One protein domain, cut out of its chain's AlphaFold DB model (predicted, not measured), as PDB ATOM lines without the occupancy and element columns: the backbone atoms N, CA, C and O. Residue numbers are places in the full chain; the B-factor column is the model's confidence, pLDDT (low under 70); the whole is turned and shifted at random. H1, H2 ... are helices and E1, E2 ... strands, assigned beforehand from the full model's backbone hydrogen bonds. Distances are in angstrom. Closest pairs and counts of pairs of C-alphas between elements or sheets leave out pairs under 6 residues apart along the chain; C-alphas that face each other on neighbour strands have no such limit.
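This is residues 139 to 195 and 238 to 269 of the 269 residues of an uncharacterized protein of Candidatus Parcubacteria bacterium (UniProt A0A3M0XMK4). Look first for a small twisted sheet of three strands, E2, E3 and E6, in the middle of the domain, with a two-stranded hairpin, E4 and E5, reached at one end where E3 runs on into E4. Toward the other end lie E1, the short helix H1 and the strand E7, which runs away to one side, while the long unnamed stretch 238 to 253 is tied to E6 by a short pairing. The printed part has 89 residues with one named helix and seven named strands, in the order E1 E2 E3 E4 E5 E6 H1 E7; the sheet's order is E2 - E3 - E6, antiparallel, and the class is mostly strand, though under half of the residues are in named elements. It is only just compact, close to loose, with a radius of gyration of the C-alphas of 14.4 A and spans of 41 by 33 by 22 A.

Start in the sheet with E3, residues 156 to 161, which runs 14.9 A from C-alpha 156 at (19.569, 20.351, 5.011). Beside it find E2, residues 149 to 153, 12.2 A, and E6, residues 189 to 192, 10.3 A. E4 is residues 164 to 166 and E5 residues 173 to 175. E1, residues 139 to 142, begins at C-alpha 139, (25.954, 19.394, -12.292). H1 is residues 254 to 260, 9.8 A long, and E7, residues 263 to 268, runs 16.5 A to C-alpha 268 at (23.109, 31.096, -18.445).

In the hairpin of E2 and E3, antiparallel at 136 degrees, look at N 151 and O 158, 2.9 A apart and within hydrogen-bond range. On inner strand E3, N 161 and O 189 of antiparallel E6 are also 2.9 A apart. The sheet is only just strongly twisted, its C-alphas up to 4.5 A off the best plane. E3 runs on into E4 at 30 degrees, and in the hairpin of E4 and E5 N 165 and O 174 are 2.9 A apart. Residues 242 to 243 pair antiparallel with residues 189 to 190 of E6 and with residues 248 to 249. E1 and E7 pair with no named strand; residues 141 to 142 of E1 pair antiparallel with residues 194 to 195. The closest C-alphas of E1 and E7, those of Ile 139 and Val 264, are 7.6 A apart. H1 is not on the sheet, and it and E7 meet only through their link; in H1 every O i to N i+4 pair is within hydrogen-bond range.

The C-alphas of Glu 179 and Lys 262 are the two farthest apart, 42.8 A. Residues 196 to 237 are not printed, and C-alphas 195 and 238 are 14.2 A apart across the cut. Of the links that are printed whole, E5 to E6, 13 residues, is long. The mean pLDDT of the printed part is 87.0, and residues 171 to 172 are under 70.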
ATOM      1  N   ILE A 139      27.079  19.098 -13.174       95.12
ATOM      2  CA  ILE A 139      25.954  19.394 -12.292       95.12
ATOM      3  C   ILE A 139      26.524  19.711 -10.914       95.12
ATOM      4  O   ILE A 139      27.135  18.858 -10.270       95.12
ATOM      5  N   GLU A 140      26.303  20.934 -10.457       95.19
ATOM      6  CA  GLU A 140      26.756  21.412  -9.158       95.19
ATOM      7  C   GLU A 140      25.586  21.497  -8.185       95.19
ATOM      8  O   GLU A 140      24.492  21.925  -8.547       95.19
ATOM      9  N   LYS A 141      25.823  21.157  -6.918       94.00
ATOM     10  CA  LYS A 141      24.847  21.380  -5.853       94.00
ATOM     11  C   LYS A 141      25.162  22.694  -5.144       94.00
ATOM     12  O   LYS A 141      26.154  22.775  -4.426       94.00
ATOM     13  N   LYS A 142      24.359  23.736  -5.384       92.44
ATOM     14  CA  LYS A 142      24.599  25.091  -4.852       92.44
ATOM     15  C   LYS A 142      23.307  25.890  -4.658       92.44
ATOM     16  O   LYS A 142      22.226  25.485  -5.075       92.44
ATOM     17  N   VAL A 143      23.410  27.045  -4.004       88.94
ATOM     18  CA  VAL A 143      22.286  27.973  -3.799       88.94
ATOM     19  C   VAL A 143      21.861  28.580  -5.143       88.94
ATOM     20  O   VAL A 143      22.695  29.120  -5.870       88.94
ATOM     21  N   ARG A 144      20.566  28.495  -5.485       85.44
ATOM     22  CA  ARG A 144      20.067  28.877  -6.823       85.44
ATOM     23  C   ARG A 144      19.895  30.372  -7.060       85.44
ATOM     24  O   ARG A 144      20.000  30.819  -8.199       85.44
ATOM     25  N   MET A 145      19.610  31.143  -6.016       78.56
ATOM     26  CA  MET A 145      19.409  32.583  -6.120       78.56
ATOM     27  C   MET A 145      20.520  33.325  -5.369       78.56
ATOM     28  O   MET A 145      20.894  32.925  -4.265       78.56
ATOM     29  N   PRO A 146      21.048  34.427  -5.927       76.50
ATOM     30  CA  PRO A 146      22.000  35.265  -5.212       76.50
ATOM     31  C   PRO A 146      21.339  35.957  -4.007       76.50
ATOM     32  O   PRO A 146      20.119  36.102  -3.939       76.50
ATOM     33  N   GLY A 147      22.158  36.413  -3.058       78.06
ATOM     34  CA  GLY A 147      21.714  37.220  -1.913       78.06
ATOM     35  C   GLY A 147      21.262  36.429  -0.682       78.06
ATOM     36  O   GLY A 147      21.040  37.027   0.367       78.06
ATOM     37  N   GLY A 148      21.165  35.100  -0.771       84.31
ATOM     38  CA  GLY A 148      20.945  34.245   0.392       84.31
ATOM     39  C   GLY A 148      22.173  34.177   1.309       84.31
ATOM     40  O   GLY A 148      23.313  34.182   0.848       84.31
ATOM     41  N   THR A 149      21.948  34.092   2.618       89.19
ATOM     42  CA  THR A 149      22.989  33.784   3.608       89.19
ATOM     43  C   THR A 149      23.077  32.265   3.775       89.19
ATOM     44  O   THR A 149      22.076  31.674   4.193       89.19
ATOM     45  N   PRO A 150      24.218  31.619   3.465       92.62
ATOM     46  CA  PRO A 150      24.368  30.176   3.621       92.62
ATOM     47  C   PRO A 150      24.026  29.712   5.036       92.62
ATOM     48  O   PRO A 150      24.322  30.393   6.022       92.62
ATOM     49  N   GLY A 151      23.400  28.547   5.141       93.50
ATOM     50  CA  GLY A 151      23.030  27.971   6.421       93.50
ATOM     51  C   GLY A 151      22.554  26.534   6.303       93.50
ATOM     52  O   GLY A 151      22.505  25.950   5.221       93.50
ATOM     53  N   GLU A 152      22.184  25.983   7.448       95.12
ATOM     54  CA  GLU A 152      21.635  24.642   7.567       95.12
ATOM     55  C   GLU A 152      20.343  24.707   8.378       95.12
ATOM     56  O   GLU A 152      20.245  25.463   9.350       95.12
ATOM     57  N   LEU A 153      19.351  23.929   7.960       92.88
ATOM     58  CA  LEU A 153      18.093  23.771   8.668       92.88
ATOM     59  C   LEU A 153      17.734  22.289   8.683       92.88
ATOM     60  O   LEU A 153      17.584  21.680   7.629       92.88
ATOM     61  N   GLU A 154      17.615  21.713   9.880       90.81
ATOM     62  CA  GLU A 154      17.195  20.314  10.066       90.81
ATOM     63  C   GLU A 154      18.054  19.302   9.272       90.81
ATOM     64  O   GLU A 154      17.545  18.323   8.734       90.81
ATOM     65  N   GLY A 155      19.370  19.540   9.177       91.19
ATOM     66  CA  GLY A 155      20.299  18.688   8.422       91.19
ATOM     67  C   GLY A 155      20.380  18.992   6.921       91.19
ATOM     68  O   GLY A 155      21.136  18.343   6.198       91.19
ATOM     69  N   VAL A 156      19.609  19.965   6.425       91.75
ATOM     70  CA  VAL A 156      19.569  20.351   5.011       91.75
ATOM     71  C   VAL A 156      20.403  21.609   4.794       91.75
ATOM     72  O   VAL A 156      20.134  22.647   5.396       91.75
ATOM     73  N   LYS A 157      21.406  21.530   3.911       95.50
ATOM     74  CA  LYS A 157      22.210  22.686   3.481       95.50
ATOM     75  C   LYS A 157      21.436  23.559   2.501       95.50
ATOM     76  O   LYS A 157      20.739  23.043   1.626       95.50
ATOM     77  N   GLY A 158      21.583  24.874   2.629       94.88
ATOM     78  CA  GLY A 158      20.873  25.835   1.796       94.88
ATOM     79  C   GLY A 158      21.212  27.279   2.132       94.88
ATOM     80  O   GLY A 158      22.318  27.593   2.577       94.88
ATOM     81  N   ALA A 159      20.248  28.172   1.921       94.12
ATOM     82  CA  ALA A 159      20.393  29.580   2.252       94.12
ATOM     83  C   ALA A 159      19.112  30.200   2.810       94.12
ATOM     84  O   ALA A 159      17.998  29.887   2.385       94.12
ATOM     85  N   TRP A 160      19.310  31.144   3.728       92.00
ATOM     86  CA  TRP A 160      18.281  32.036   4.244       92.00
ATOM     87  C   TRP A 160      18.221  33.301   3.400       92.00
ATOM     88  O   TRP A 160      19.209  34.036   3.321       92.00
ATOM     89  N   TYR A 161      17.074  33.573   2.789       88.00
ATOM     90  CA  TYR A 161      16.912  34.725   1.910       88.00
ATOM     91  C   TYR A 161      16.425  35.959   2.666       88.00
ATOM     92  O   TYR A 161      15.606  35.834   3.584       88.00
ATOM     93  N   PRO A 162      16.921  37.145   2.277       84.44
ATOM     94  CA  PRO A 162      16.531  38.385   2.911       84.44
ATOM     95  C   PRO A 162      15.066  38.711   2.638       84.44
ATOM     96  O   PRO A 162      14.439  38.188   1.713       84.44
ATOM     97  N   GLU A 163      14.526  39.599   3.463       81.56
ATOM     98  CA  GLU A 163      13.175  40.100   3.276       81.56
ATOM     99  C   GLU A 163      13.119  40.963   2.012       81.56
ATOM    100  O   GLU A 163      13.933  41.868   1.822       81.56
ATOM    101  N   MET A 164      12.153  40.668   1.145       81.25
ATOM    102  CA  MET A 164      11.875  41.455  -0.051       81.25
ATOM    103  C   MET A 164      10.632  42.299   0.203       81.25
ATOM    104  O   MET A 164       9.612  41.776   0.656       81.25
ATOM    105  N   GLY A 165      10.695  43.586  -0.118       76.56
ATOM    106  CA  GLY A 165       9.563  44.503  -0.030       76.56
ATOM    107  C   GLY A 165       9.316  45.185  -1.365       76.56
ATOM    108  O   GLY A 165      10.236  45.359  -2.159       76.56
ATOM    109  N   LYS A 166       8.063  45.559  -1.631       75.06
ATOM    110  CA  LYS A 166       7.724  46.354  -2.813       75.06
ATOM    111  C   LYS A 166       8.067  47.814  -2.528       75.06
ATOM    112  O   LYS A 166       7.450  48.423  -1.657       75.06
ATOM    113  N   ASN A 167       9.035  48.360  -3.255       76.56
ATOM    114  CA  ASN A 167       9.368  49.775  -3.211       76.56
ATOM    115  C   ASN A 167       8.137  50.588  -3.666       76.56
ATOM    116  O   ASN A 167       7.626  50.339  -4.763       76.56
ATOM    117  N   PRO A 168       7.627  51.532  -2.860       77.88
ATOM    118  CA  PRO A 168       6.406  52.265  -3.190       77.88
ATOM    119  C   PRO A 168       6.583  53.261  -4.346       77.88
ATOM    120  O   PRO A 168       5.600  53.591  -5.004       77.88
ATOM    121  N   GLU A 169       7.806  53.725  -4.613       77.31
ATOM    122  CA  GLU A 169       8.109  54.689  -5.675       77.31
ATOM    123  C   GLU A 169       8.282  54.001  -7.031       77.31
ATOM    124  O   GLU A 169       7.724  54.438  -8.036       77.31
ATOM    125  N   THR A 170       9.040  52.901  -7.068       73.88
ATOM    126  CA  THR A 170       9.339  52.177  -8.315       73.88
ATOM    127  C   THR A 170       8.355  51.045  -8.593       73.88
ATOM    128  O   THR A 170       8.266  50.553  -9.719       73.88
ATOM    129  N   GLY A 171       7.625  50.592  -7.571       66.81
ATOM    130  CA  GLY A 171       6.773  49.410  -7.633       66.81
ATOM    131  C   GLY A 171       7.546  48.096  -7.780       66.81
ATOM    132  O   GLY A 171       6.919  47.064  -8.017       66.81
ATOM    133  N   GLN A 172       8.876  48.105  -7.673       68.31
ATOM    134  CA  GLN A 172       9.715  46.915  -7.819       68.31
ATOM    135  C   GLN A 172       9.955  46.239  -6.470       68.31
ATOM    136  O   GLN A 172       9.984  46.896  -5.433       68.31
ATOM    137  N   PHE A 173      10.136  44.919  -6.476       70.75
ATOM    138  CA  PHE A 173      10.573  44.201  -5.282       70.75
ATOM    139  C   PHE A 173      12.074  44.397  -5.078       70.75
ATOM    140  O   PHE A 173      12.868  44.064  -5.955       70.75
ATOM    141  N   GLU A 174      12.457  44.890  -3.907       78.50
ATOM    142  CA  GLU A 174      13.846  45.112  -3.517       78.50
ATOM    143  C   GLU A 174      14.162  44.447  -2.176       78.50
ATOM    144  O   GLU A 174      13.273  44.185  -1.362       78.50
ATOM    145  N   VAL A 175      15.448  44.162  -1.957       82.00
ATOM    146  CA  VAL A 175      15.945  43.655  -0.676       82.00
ATOM    147  C   VAL A 175      15.790  44.757   0.365       82.00
ATOM    148  O   VAL A 175      16.396  45.822   0.229       82.00
ATOM    149  N   LEU A 176      15.007  44.499   1.412       83.12
ATOM    150  CA  LEU A 176      14.816  45.467   2.482       83.12
ATOM    151  C   LEU A 176      16.113  45.674   3.256       83.12
ATOM    152  O   LEU A 176      16.844  44.729   3.571       83.12
ATOM    153  N   LYS A 177      16.370  46.937   3.584       85.06
ATOM    154  CA  LYS A 177      17.468  47.348   4.450       85.06
ATOM    155  C   LYS A 177      16.921  47.864   5.777       85.06
ATOM    156  O   LYS A 177      15.815  48.401   5.818       85.06
ATOM    157  N   ASP A 178      17.665  47.658   6.856       84.50
ATOM    158  CA  ASP A 178      17.371  48.265   8.153       84.50
ATOM    159  C   ASP A 178      17.722  49.768   8.167       84.50
ATOM    160  O   ASP A 178      18.227  50.319   7.187       84.50
ATOM    161  N   GLU A 179      17.463  50.439   9.292       89.75
ATOM    162  CA  GLU A 179      17.745  51.872   9.483       89.75
ATOM    163  C   GLU A 179      19.236  52.230   9.314       89.75
ATOM    164  O   GLU A 179      19.570  53.385   9.060       89.75
ATOM    165  N   ASN A 180      20.134  51.243   9.401       88.88
ATOM    166  CA  ASN A 180      21.577  51.404   9.231       88.88
ATOM    167  C   ASN A 180      22.048  51.059   7.805       88.88
ATOM    168  O   ASN A 180      23.244  51.098   7.519       88.88
ATOM    169  N   GLY A 181      21.127  50.700   6.906       84.56
ATOM    170  CA  GLY A 181      21.427  50.299   5.534       84.56
ATOM    171  C   GLY A 181      21.887  48.845   5.372       84.56
ATOM    172  O   GLY A 181      22.274  48.465   4.262       84.56
ATOM    173  N   ASN A 182      21.837  48.017   6.422       85.62
ATOM    174  CA  ASN A 182      22.187  46.597   6.337       85.62
ATOM    175  C   ASN A 182      21.035  45.784   5.748       85.62
ATOM    176  O   ASN A 182      19.872  46.088   5.986       85.62
ATOM    177  N   ILE A 183      21.350  44.703   5.029       83.62
ATOM    178  CA  ILE A 183      20.339  43.774   4.509       83.62
ATOM    179  C   ILE A 183      19.548  43.160   5.670       83.62
ATOM    180  O   ILE A 183      20.111  42.487   6.537       83.62
ATOM    181  N   LYS A 184      18.226  43.334   5.649       83.69
ATOM    182  CA  LYS A 184      17.320  42.726   6.618       83.69
ATOM    183  C   LYS A 184      17.106  41.257   6.250       83.69
ATOM    184  O   LYS A 184      16.424  40.932   5.280       83.69
ATOM    185  N   ASN A 185      17.695  40.351   7.031       82.69
ATOM    186  CA  ASN A 185      17.504  38.909   6.875       82.69
ATOM    187  C   ASN A 185      16.900  38.308   8.151       82.69
ATOM    188  O   ASN A 185      17.628  37.781   8.994       82.69
ATOM    189  N   PRO A 186      15.568  38.372   8.309       81.12
ATOM    190  CA  PRO A 186      14.897  37.829   9.482       81.12
ATOM    191  C   PRO A 186      14.812  36.294   9.456       81.12
ATOM    192  O   PRO A 186      14.185  35.711  10.336       81.12
ATOM    193  N   LYS A 187      15.430  35.633   8.460       84.00
ATOM    194  CA  LYS A 187      15.392  34.179   8.258       84.00
ATOM    195  C   LYS A 187      13.964  33.641   8.139       84.00
ATOM    196  O   LYS A 187      13.626  32.605   8.693       84.00
ATOM    197  N   TRP A 188      13.110  34.342   7.396       86.69
ATOM    198  CA  TRP A 188      11.739  33.881   7.149       86.69
ATOM    199  C   TRP A 188      11.626  32.900   5.998       86.69
ATOM    200  O   TRP A 188      10.624  32.203   5.917       86.69
ATOM    201  N   LYS A 189      12.620  32.857   5.105       91.31
ATOM    202  CA  LYS A 189      12.630  31.973   3.945       91.31
ATOM    203  C   LYS A 189      13.939  31.199   3.876       91.31
ATOM    204  O   LYS A 189      14.996  31.810   3.725       91.31
ATOM    205  N   PHE A 190      13.849  29.877   3.922       93.69
ATOM    206  CA  PHE A 190      14.949  28.957   3.656       93.69
ATOM    207  C   PHE A 190      14.681  28.193   2.363       93.69
ATOM    208  O   PHE A 190      13.578  27.679   2.176       93.69
ATOM    209  N   GLU A 191      15.684  28.085   1.495       94.19
ATOM    210  CA  GLU A 191      15.665  27.133   0.381       94.19
ATOM    211  C   GLU A 191      16.916  26.247   0.445       94.19
ATOM    212  O   GLU A 191      17.996  26.761   0.764       94.19
ATOM    213  N   PRO A 192      16.807  24.945   0.133       94.69
ATOM    214  CA  PRO A 192      17.952  24.055   0.082       94.69
ATOM    215  C   PRO A 192      18.855  24.370  -1.117       94.69
ATOM    216  O   PRO A 192      18.479  25.083  -2.050       94.69
ATOM    217  N   GLU A 193      20.059  23.806  -1.116       94.94
ATOM    218  CA  GLU A 193      20.880  23.750  -2.326       94.94
ATOM    219  C   GLU A 193      20.142  22.988  -3.438       94.94
ATOM    220  O   GLU A 193      19.521  21.950  -3.197       94.94
ATOM    221  N   ALA A 194      20.242  23.494  -4.663       94.12
ATOM    222  CA  ALA A 194      19.658  22.901  -5.854       94.12
ATOM    223  C   ALA A 194      20.744  22.279  -6.734       94.12
ATOM    224  O   ALA A 194      21.897  22.711  -6.692       94.12
ATOM    225  N   ASN A 195      20.363  21.319  -7.575       95.75
ATOM    226  CA  ASN A 195      21.209  20.901  -8.685       95.75
ATOM    227  C   ASN A 195      21.160  21.989  -9.764       95.75
ATOM    228  O   ASN A 195      20.076  22.366 -10.217       95.75
ATOM    229  N   PRO A 238       6.807  23.553  -7.147       89.12
ATOM    230  CA  PRO A 238       7.622  24.618  -6.573       89.12
ATOM    231  C   PRO A 238       8.929  24.053  -6.002       89.12
ATOM    232  O   PRO A 238       8.967  22.927  -5.506       89.12
ATOM    233  N   PHE A 239      10.010  24.833  -6.055       91.75
ATOM    234  CA  PHE A 239      11.253  24.449  -5.385       91.75
ATOM    235  C   PHE A 239      11.019  24.338  -3.867       91.75
ATOM    236  O   PHE A 239      10.289  25.183  -3.331       91.75
ATOM    237  N   PRO A 240      11.585  23.331  -3.164       92.25
ATOM    238  CA  PRO A 240      11.349  23.161  -1.741       92.25
ATOM    239  C   PRO A 240      11.749  24.420  -0.979       92.25
ATOM    240  O   PRO A 240      12.804  25.005  -1.232       92.25
ATOM    241  N   ALA A 241      10.917  24.839  -0.039       92.94
ATOM    242  CA  ALA A 241      11.197  25.993   0.793       92.94
ATOM    243  C   ALA A 241      10.467  25.883   2.128       92.94
ATOM    244  O   ALA A 241       9.366  25.338   2.208       92.94
ATOM    245  N   LYS A 242      11.058  26.487   3.158       92.94
ATOM    246  CA  LYS A 242      10.357  26.820   4.397       92.94
ATOM    247  C   LYS A 242      10.157  28.323   4.453       92.94
ATOM    248  O   LYS A 242      11.130  29.068   4.357       92.94
ATOM    249  N   ILE A 243       8.906  28.758   4.552       87.94
ATOM    250  CA  ILE A 243       8.500  30.159   4.580       87.94
ATOM    251  C   ILE A 243       7.638  30.412   5.818       87.94
ATOM    252  O   ILE A 243       6.420  30.228   5.795       87.94
ATOM    253  N   GLU A 244       8.284  30.867   6.891       83.88
ATOM    254  CA  GLU A 244       7.677  31.088   8.211       83.88
ATOM    255  C   GLU A 244       6.492  32.062   8.138       83.88
ATOM    256  O   GLU A 244       5.426  31.797   8.685       83.88
ATOM    257  N   ALA A 245       6.637  33.155   7.377       74.00
ATOM    258  CA  ALA A 245       5.614  34.198   7.252       74.00
ATOM    259  C   ALA A 245       4.276  33.703   6.668       74.00
ATOM    260  O   ALA A 245       3.246  34.343   6.872       74.00
ATOM    261  N   PHE A 246       4.284  32.575   5.951       74.94
ATOM    262  CA  PHE A 246       3.089  31.985   5.345       74.94
ATOM    263  C   PHE A 246       2.765  30.592   5.897       74.94
ATOM    264  O   PHE A 246       1.855  29.944   5.387       74.94
ATOM    265  N   GLY A 247       3.504  30.117   6.908       81.88
ATOM    266  CA  GLY A 247       3.345  28.766   7.452       81.88
ATOM    267  C   GLY A 247       3.544  27.661   6.409       81.88
ATOM    268  O   GLY A 247       2.925  26.606   6.508       81.88
ATOM    269  N   VAL A 248       4.354  27.917   5.377       85.19
ATOM    270  CA  VAL A 248       4.622  26.960   4.298       85.19
ATOM    271  C   VAL A 248       5.915  26.222   4.613       85.19
ATOM    272  O   VAL A 248       6.947  26.859   4.790       85.19
ATOM    273  N   ASP A 249       5.887  24.895   4.637       91.44
ATOM    274  CA  ASP A 249       7.090  24.068   4.753       91.44
ATOM    275  C   ASP A 249       6.992  22.882   3.798       91.44
ATOM    276  O   ASP A 249       6.276  21.917   4.055       91.44
ATOM    277  N   THR A 250       7.708  22.978   2.679       88.94
ATOM    278  CA  THR A 250       7.746  21.932   1.651       88.94
ATOM    279  C   THR A 250       9.069  21.169   1.643       88.94
ATOM    280  O   THR A 250       9.300  20.339   0.765       88.94
ATOM    281  N   LEU A 251       9.954  21.399   2.625       89.75
ATOM    282  CA  LEU A 251      11.274  20.754   2.677       89.75
ATOM    283  C   LEU A 251      11.180  19.232   2.843       89.75
ATOM    284  O   LEU A 251      12.063  18.501   2.395       89.75
ATOM    285  N   LYS A 252      10.110  18.767   3.492       86.12
ATOM    286  CA  LYS A 252       9.851  17.353   3.802       86.12
ATOM    287  C   LYS A 252       8.856  16.697   2.849       86.12
ATOM    288  O   LYS A 252       8.495  15.540   3.044       86.12
ATOM    289  N   GLU A 253       8.383  17.416   1.835       88.81
ATOM    290  CA  GLU A 253       7.455  16.853   0.861       88.81
ATOM    291  C   GLU A 253       8.212  15.917  -0.089       88.81
ATOM    292  O   GLU A 253       8.833  16.356  -1.057       88.81
ATOM    293  N   GLU A 254       8.147  14.608   0.179       88.06
ATOM    294  CA  GLU A 254       8.869  13.567  -0.575       88.06
ATOM    295  C   GLU A 254       8.624  13.634  -2.086       88.06
ATOM    296  O   GLU A 254       9.529  13.380  -2.875       88.06
ATOM    297  N   ARG A 255       7.425  14.037  -2.517       86.81
ATOM    298  CA  ARG A 255       7.111  14.220  -3.939       86.81
ATOM    299  C   ARG A 255       7.904  15.368  -4.558       86.81
ATOM    300  O   ARG A 255       8.492  15.209  -5.626       86.81
ATOM    301  N   VAL A 256       7.904  16.524  -3.894       88.56
ATOM    302  CA  VAL A 256       8.615  17.716  -4.362       88.56
ATOM    303  C   VAL A 256      10.112  17.424  -4.372       88.56
ATOM    304  O   VAL A 256      10.774  17.616  -5.388       88.56
ATOM    305  N   LYS A 257      10.631  16.855  -3.284       89.00
ATOM    306  CA  LYS A 257      12.027  16.427  -3.184       89.00
ATOM    307  C   LYS A 257      12.403  15.408  -4.263       89.00
ATOM    308  O   LYS A 257      13.368  15.625  -4.986       89.00
ATOM    309  N   GLY A 258      11.610  14.353  -4.442       91.12
ATOM    310  CA  GLY A 258      11.857  13.304  -5.432       91.12
ATOM    311  C   GLY A 258      11.824  13.802  -6.880       91.12
ATOM    312  O   GLY A 258      12.536  13.257  -7.727       91.12
ATOM    313  N   PHE A 259      11.045  14.851  -7.173       93.94
ATOM    314  CA  PHE A 259      11.144  15.574  -8.439       93.94
ATOM    315  C   PHE A 259      12.505  16.273  -8.548       93.94
ATOM    316  O   PHE A 259      13.258  15.997  -9.479       93.94
ATOM    317  N   TRP A 260      12.856  17.133  -7.590       94.50
ATOM    318  CA  TRP A 260      14.069  17.957  -7.662       94.50
ATOM    319  C   TRP A 260      15.384  17.176  -7.539       94.50
ATOM    320  O   TRP A 260      16.390  17.610  -8.092       94.50
ATOM    321  N   ASP A 261      15.379  15.989  -6.933       94.12
ATOM    322  CA  ASP A 261      16.530  15.074  -6.920       94.12
ATOM    323  C   ASP A 261      16.879  14.548  -8.325       94.12
ATOM    324  O   ASP A 261      18.008  14.128  -8.575       94.12
ATOM    325  N   LYS A 262      15.917  14.582  -9.256       96.12
ATOM    326  CA  LYS A 262      16.067  14.122 -10.647       96.12
ATOM    327  C   LYS A 262      16.129  15.258 -11.662       96.12
ATOM    328  O   LYS A 262      16.257  14.988 -12.856       96.12
ATOM    329  N   HIS A 263      16.016  16.503 -11.211       96.44
ATOM    330  CA  HIS A 263      15.965  17.680 -12.070       96.44
ATOM    331  C   HIS A 263      17.060  18.677 -11.706       96.44
ATOM    332  O   HIS A 263      17.592  18.689 -10.596       96.44
ATOM    333  N   VAL A 264      17.401  19.516 -12.676       94.44
ATOM    334  CA  VAL A 264      18.410  20.567 -12.562       94.44
ATOM    335  C   VAL A 264      17.823  21.897 -12.991       94.44
ATOM    336  O   VAL A 264      16.992  21.955 -13.901       94.44
ATOM    337  N   PHE A 265      18.298  22.966 -12.361       92.56
ATOM    338  CA  PHE A 265      18.153  24.305 -12.906       92.56
ATOM    339  C   PHE A 265      19.241  24.569 -13.936       92.56
ATOM    340  O   PHE A 265      20.404  24.240 -13.706       92.56
ATOM    341  N   VAL A 266      18.878  25.226 -15.029       89.75
ATOM    342  CA  VAL A 266      19.845  25.730 -16.003       89.75
ATOM    343  C   VAL A 266      20.031  27.226 -15.780       89.75
ATOM    344  O   VAL A 266      19.062  27.979 -15.643       89.75
ATOM    345  N   LYS A 267      21.291  27.644 -15.707       87.31
ATOM    346  CA  LYS A 267      21.709  29.034 -15.570       87.31
ATOM    347  C   LYS A 267      22.587  29.402 -16.763       87.31
ATOM    348  O   LYS A 267      23.557  28.702 -17.033       87.31
ATOM    349  N   ALA A 268      22.249  30.493 -17.436       85.25
ATOM    350  CA  ALA A 268      23.109  31.096 -18.445       85.25
ATOM    351  C   ALA A 268      24.123  32.037 -17.768       85.25
ATOM    352  O   ALA A 268      23.735  32.823 -16.895       85.25
ATOM    353  N   GLU A 269      25.399  31.945 -18.145       83.25
ATOM    354  CA  GLU A 269      26.483  32.846 -17.713       83.25
ATOM    355  C   GLU A 269      27.379  33.284 -18.877       83.25
ATOM    356  O   GLU A 269      27.516  32.514 -19.855       83.25
TER     357      GLU A 269